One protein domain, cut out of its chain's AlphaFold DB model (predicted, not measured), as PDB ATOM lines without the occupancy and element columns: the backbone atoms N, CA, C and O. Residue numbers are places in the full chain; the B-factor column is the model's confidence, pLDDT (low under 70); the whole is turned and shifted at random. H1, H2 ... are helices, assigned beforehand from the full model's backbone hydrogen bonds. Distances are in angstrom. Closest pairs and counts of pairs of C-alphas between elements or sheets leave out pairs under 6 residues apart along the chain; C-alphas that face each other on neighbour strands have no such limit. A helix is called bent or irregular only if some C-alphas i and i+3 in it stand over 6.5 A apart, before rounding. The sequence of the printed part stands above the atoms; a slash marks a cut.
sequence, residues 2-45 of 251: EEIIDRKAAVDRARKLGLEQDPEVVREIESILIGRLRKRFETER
ATOM      1  N   GLU A   2      44.620 -31.940  56.847       88.06
ATOM      2  CA  GLU A   2      44.292 -32.660  55.603       88.06
ATOM      3  C   GLU A   2      43.354 -31.869  54.668       88.06
ATOM      4  O   GLU A   2      43.706 -31.616  53.525       88.06
ATOM      5  N   GLU A   3      42.276 -31.278  55.198       90.19
ATOM      6  CA  GLU A   3      41.341 -30.423  54.437       90.19
ATOM      7  C   GLU A   3      42.010 -29.242  53.695       90.19
ATOM      8  O   GLU A   3      41.637 -28.889  52.577       90.19
ATOM      9  N   ILE A   4      43.032 -28.623  54.295       91.69
ATOM     10  CA  ILE A   4      43.766 -27.502  53.680       91.69
ATOM     11  C   ILE A   4      44.655 -28.012  52.538       91.69
ATOM     12  O   ILE A   4      44.820 -27.320  51.529       91.69
ATOM     13  N   ILE A   5      45.222 -29.210  52.701       93.38
ATOM     14  CA  ILE A   5      46.059 -29.870  51.697       93.38
ATOM     15  C   ILE A   5      45.195 -30.262  50.495       93.38
ATOM     16  O   ILE A   5      45.530 -29.885  49.372       93.38
ATOM     17  N   ASP A   6      44.052 -30.906  50.731       94.31
ATOM     18  CA  ASP A   6      43.115 -31.325  49.682       94.31
ATOM     19  C   ASP A   6      42.572 -30.132  48.901       94.31
ATOM     20  O   ASP A   6      42.594 -30.108  47.667       94.31
ATOM     21  N   ARG A   7      42.170 -29.077  49.618       93.50
ATOM     22  CA  ARG A   7      41.749 -27.814  49.011       93.50
ATOM     23  C   ARG A   7      42.845 -27.225  48.122       93.50
ATOM     24  O   ARG A   7      42.553 -26.762  47.020       93.50
ATOM     25  N   LYS A   8      44.102 -27.214  48.580       93.75
ATOM     26  CA  LYS A   8      45.226 -26.675  47.799       93.75
ATOM     27  C   LYS A   8      45.500 -27.519  46.552       93.75
ATOM     28  O   LYS A   8      45.630 -26.953  45.469       93.75
ATOM     29  N   ALA A   9      45.503 -28.846  46.680       94.62
ATOM     30  CA  ALA A   9      45.681 -29.763  45.556       94.62
ATOM     31  C   ALA A   9      44.573 -29.607  44.496       94.62
ATOM     32  O   ALA A   9      44.859 -29.601  43.295       94.62
ATOM     33  N   ALA A  10      43.320 -29.418  44.925       94.06
ATOM     34  CA  ALA A  10      42.188 -29.170  44.035       94.06
ATOM     35  C   ALA A  10      42.331 -27.846  43.261       94.06
ATOM     36  O   ALA A  10      42.146 -27.827  42.044       94.06
ATOM     37  N   VAL A  11      42.724 -26.759  43.937       94.06
ATOM     38  CA  VAL A  11      42.978 -25.453  43.296       94.06
ATOM     39  C   VAL A  11      44.132 -25.540  42.292       94.06
ATOM     40  O   VAL A  11      44.019 -25.039  41.175       94.06
ATOM     41  N   ASP A  12      45.225 -26.220  42.643       95.00
ATOM     42  CA  ASP A  12      46.374 -26.382  41.746       95.00
ATOM     43  C   ASP A  12      46.015 -27.203  40.496       95.00
ATOM     44  O   ASP A  12      46.504 -26.924  39.397       95.00
ATOM     45  N   ARG A  13      45.117 -28.188  40.626       95.00
ATOM     46  CA  ARG A  13      44.561 -28.914  39.478       95.00
ATOM     47  C   ARG A  13      43.656 -28.025  38.621       95.00
ATOM     48  O   ARG A  13      43.790 -28.060  37.401       95.00
ATOM     49  N   ALA A  14      42.783 -27.222  39.232       93.56
ATOM     50  CA  ALA A  14      41.904 -26.287  38.523       93.56
ATOM     51  C   ALA A  14      42.698 -25.265  37.688       93.56
ATOM     52  O   ALA A  14      42.361 -25.014  36.530       93.56
ATOM     53  N   ARG A  15      43.815 -24.764  38.229       93.81
ATOM     54  CA  ARG A  15      44.773 -23.896  37.520       93.81
ATOM     55  C   ARG A  15      45.395 -24.555  36.303       93.81
ATOM     56  O   ARG A  15      45.423 -23.960  35.233       93.81
ATOM     57  N   LYS A  16      45.874 -25.796  36.447       95.38
ATOM     58  CA  LYS A  16      46.458 -26.561  35.329       95.38
ATOM     59  C   LYS A  16      45.456 -26.811  34.200       95.38
ATOM     60  O   LYS A  16      45.871 -26.929  33.054       95.38
ATOM     61  N   LEU A  17      44.165 -26.898  34.524       95.50
ATOM     62  CA  LEU A  17      43.075 -27.048  33.557       95.50
ATOM     63  C   LEU A  17      42.638 -25.721  32.916       95.50
ATOM     64  O   LEU A  17      41.773 -25.734  32.049       95.50
ATOM     65  N   GLY A  18      43.211 -24.591  33.332       92.50
ATOM     66  CA  GLY A  18      42.884 -23.274  32.792       92.50
ATOM     67  C   GLY A  18      41.512 -22.735  33.209       92.50
ATOM     68  O   GLY A  18      41.010 -21.795  32.599       92.50
ATOM     69  N   LEU A  19      40.898 -23.303  34.255       93.00
ATOM     70  CA  LEU A  19      39.562 -22.890  34.704       93.00
ATOM     71  C   LEU A  19      39.532 -21.432  35.187       93.00
ATOM     72  O   LEU A  19      38.491 -20.796  35.146       93.00
ATOM     73  N   GLU A  20      40.672 -20.873  35.602       90.56
ATOM     74  CA  GLU A  20      40.780 -19.461  35.999       90.56
ATOM     75  C   GLU A  20      40.660 -18.484  34.814       90.56
ATOM     76  O   GLU A  20      40.408 -17.302  35.032       90.56
ATOM     77  N   GLN A  21      40.853 -18.950  33.574       92.56
ATOM     78  CA  GLN A  21      40.684 -18.144  32.358       92.56
ATOM     79  C   GLN A  21      39.299 -18.315  31.719       92.56
ATOM     80  O   GLN A  21      38.995 -17.629  30.742       92.56
ATOM     81  N   ASP A  22      38.466 -19.215  32.251       93.69
ATOM     82  CA  ASP A  22      37.091 -19.379  31.792       93.69
ATOM     83  C   ASP A  22      36.318 -18.056  31.987       93.69
ATOM     84  O   ASP A  22      36.310 -17.516  33.098       93.69
ATOM     85  N   PRO A  23      35.657 -17.505  30.948       93.12
ATOM     86  CA  PRO A  23      34.902 -16.259  31.056       93.12
ATOM     87  C   PRO A  23      33.839 -16.240  32.165       93.12
ATOM     88  O   PRO A  23      33.535 -15.173  32.699       93.12
ATOM     89  N   GLU A  24      33.233 -17.380  32.510       92.31
ATOM     90  CA  GLU A  24      32.288 -17.469  33.629       92.31
ATOM     91  C   GLU A  24      32.994 -17.320  34.974       92.31
ATOM     92  O   GLU A  24      32.575 -16.497  35.792       92.31
ATOM     93  N   VAL A  25      34.115 -18.020  35.152       92.94
ATOM     94  CA  VAL A  25      34.930 -17.956  36.372       92.94
ATOM     95  C   VAL A  25      35.534 -16.564  36.552       92.94
ATOM     96  O   VAL A  25      35.496 -16.013  37.653       92.94
ATOM     97  N   VAL A  26      36.026 -15.941  35.476       91.94
ATOM     98  CA  VAL A  26      36.543 -14.565  35.507       91.94
ATOM     99  C   VAL A  26      35.461 -13.588  35.979       91.94
ATOM    100  O   VAL A  26      35.707 -12.816  36.904       91.94
ATOM    101  N   ARG A  27      34.242 -13.657  35.424       91.94
ATOM    102  CA  ARG A  27      33.121 -12.788  35.839       91.94
ATOM    103  C   ARG A  27      32.716 -12.995  37.297       91.94
ATOM    104  O   ARG A  27      32.344 -12.035  37.978       91.94
ATOM    105  N   GLU A  28      32.762 -14.233  37.779       92.62
ATOM    106  CA  GLU A  28      32.457 -14.548  39.174       92.62
ATOM    107  C   GLU A  28      33.519 -13.961  40.114       92.62
ATOM    108  O   GLU A  28      33.180 -13.272  41.082       92.62
ATOM    109  N   ILE A  29      34.803 -14.133  39.781       92.25
ATOM    110  CA  ILE A  29      35.922 -13.529  40.514       92.25
ATOM    111  C   ILE A  29      35.796 -11.999  40.521       92.25
ATOM    112  O   ILE A  29      35.879 -11.391  41.588       92.25
ATOM    113  N   GLU A  30      35.542 -11.367  39.372       91.62
ATOM    114  CA  GLU A  30      35.331  -9.918  39.264       91.62
ATOM    115  C   GLU A  30      34.176  -9.442  40.153       91.62
ATOM    116  O   GLU A  30      34.326  -8.481  40.910       91.62
ATOM    117  N   SER A  31      33.042 -10.145  40.131       92.38
ATOM    118  CA  SER A  31      31.874  -9.826  40.961       92.38
ATOM    119  C   SER A  31      32.191  -9.918  42.458       92.38
ATOM    120  O   SER A  31      31.797  -9.042  43.235       92.38
ATOM    121  N   ILE A  32      32.955 -10.937  42.869       94.88
ATOM    122  CA  ILE A  32      33.432 -11.097  44.249       94.88
ATOM    123  C   ILE A  32      34.372  -9.950  44.632       94.88
ATOM    124  O   ILE A  32      34.237  -9.387  45.722       94.88
ATOM    125  N   LEU A  33      35.313  -9.582  43.759       93.12
ATOM    126  CA  LEU A  33      36.260  -8.491  44.001       93.12
ATOM    127  C   LEU A  33      35.541  -7.145  44.129       93.12
ATOM    128  O   LEU A  33      35.776  -6.429  45.104       93.12
ATOM    129  N   ILE A  34      34.613  -6.835  43.220       91.38
ATOM    130  CA  ILE A  34      33.776  -5.628  43.274       91.38
ATOM    131  C   ILE A  34      32.943  -5.615  44.561       91.38
ATOM    132  O   ILE A  34      32.878  -4.590  45.240       91.38
ATOM    133  N   GLY A  35      32.339  -6.745  44.937       89.69
ATOM    134  CA  GLY A  35      31.570  -6.869  46.176       89.69
ATOM    135  C   GLY A  35      32.417  -6.622  47.429       89.69
ATOM    136  O   GLY A  35      31.994  -5.895  48.330       89.69
ATOM    137  N   ARG A  36      33.639  -7.169  47.478       92.88
ATOM    138  CA  ARG A  36      34.589  -6.928  48.578       92.88
ATOM    139  C   ARG A  36      35.063  -5.481  48.626       92.88
ATOM    140  O   ARG A  36      35.158  -4.923  49.717       92.88
ATOM    141  N   LEU A  37      35.342  -4.884  47.469       90.00
ATOM    142  CA  LEU A  37      35.742  -3.484  47.361       90.00
ATOM    143  C   LEU A  37      34.620  -2.559  47.841       90.00
ATOM    144  O   LEU A  37      34.878  -1.653  48.625       90.00
ATOM    145  N   ARG A  38      33.369  -2.835  47.450       87.69
ATOM    146  CA  ARG A  38      32.190  -2.102  47.926       87.69
ATOM    147  C   ARG A  38      32.034  -2.200  49.443       87.69
ATOM    148  O   ARG A  38      31.935  -1.169  50.096       87.69
ATOM    149  N   LYS A  39      32.098  -3.409  50.013       88.12
ATOM    150  CA  LYS A  39      32.003  -3.610  51.471       88.12
ATOM    151  C   LYS A  39      33.101  -2.856  52.230       88.12
ATOM    152  O   LYS A  39      32.843  -2.271  53.278       88.12
ATOM    153  N   ARG A  40      34.332  -2.869  51.707       89.06
ATOM    154  CA  ARG A  40      35.447  -2.099  52.273       89.06
ATOM    155  C   ARG A  40      35.166  -0.598  52.207       89.06
ATOM    156  O   ARG A  40      35.282   0.065  53.227       89.06
ATOM    157  N   PHE A  41      34.742  -0.096  51.048       86.62
ATOM    158  CA  PHE A  41      34.400   1.312  50.860       86.62
ATOM    159  C   PHE A  41      33.296   1.772  51.820       86.62
ATOM    160  O   PHE A  41      33.420   2.825  52.428       86.62
ATOM    161  N   GLU A  42      32.247   0.968  52.007       82.81
ATOM    162  CA  GLU A  42      31.181   1.233  52.983       82.81
ATOM    163  C   GLU A  42      31.712   1.283  54.425       82.81
ATOM    164  O   GLU A  42      31.287   2.137  55.194       82.81
ATOM    165  N   THR A  43      32.664   0.411  54.775       84.19
ATOM    166  CA  THR A  43      33.267   0.352  56.121       84.19
ATOM    167  C   THR A  43      34.221   1.523  56.391       84.19
ATOM    168  O   THR A  43      34.306   2.004  57.515       84.19
ATOM    169  N   GLU A  44      34.968   1.965  55.378       83.12
ATOM    170  CA  GLU A  44      35.964   3.041  55.490       83.12
ATOM    171  C   GLU A  44      35.348   4.443  55.359       83.12
ATOM    172  O   GLU A  44      35.967   5.435  55.751       83.12
ATOM    173  N   ARG A  45      34.133   4.551  54.807       77.38
ATOM    174  CA  ARG A  45      33.435   5.831  54.687       77.38
ATOM    175  C   ARG A  45      33.041   6.340  56.080       77.38
ATOM    176  O   ARG A  45      32.591   5.546  56.904       77.38
TER     177      ARG A  45
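This is residues 2 to 45 of the 251 residues of the protein "Parvulin-like peptidyl-prolyl isomerase" of Verrucomicrobia bacterium (UniProt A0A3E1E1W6). Two straight helices, H1 and the longer H2, make an open V, with the short link of residues 17 to 22 at its corner and the two arms spreading away from it. The V is flat, and there is no core between its arms. The printed part has 44 residues with two named helices, H1 then H2 along the chain, and no named strand; its class is all helix. It is only just extended, close to loose, with a radius of gyration of the C-alphas of 14.3 A, and it spans 39 by 29 by 9 A.

Start at Glu 2 and read H1, residues 2 to 16, then pass over the six residues of the link to H2, residues 23 to 44. H1 and H2 are apart, with no C-alpha of the one within 8 A of the other. Look along H1 and you will find residues 2 to 10 and 12 to 16 standing free; in H2, residues 23 to 28 and 30 to 44 stand free. In H1 and H2 every O i to N i+4 pair is within hydrogen-bond range.

Find C-alpha 2 at (44.292, -32.660, 55.603); from there H1 runs 21.3 A to C-alpha 16 at (46.458, -26.561, 35.329), and z falls on the way. After the link, find C-alpha 23 at (34.902, -16.259, 31.056); H2 runs 31.2 A from it to C-alpha 44 at (35.964, 3.041, 55.490), with y and z both rising. Neither helix is bent.

The two C-alphas farthest apart are those of Leu 17 and Arg 45, 40.3 A. The printed part has no cut, and the link from H1 to H2 is short. The mean pLDDT of the printed part is 91.4, and no printed residue is under 70.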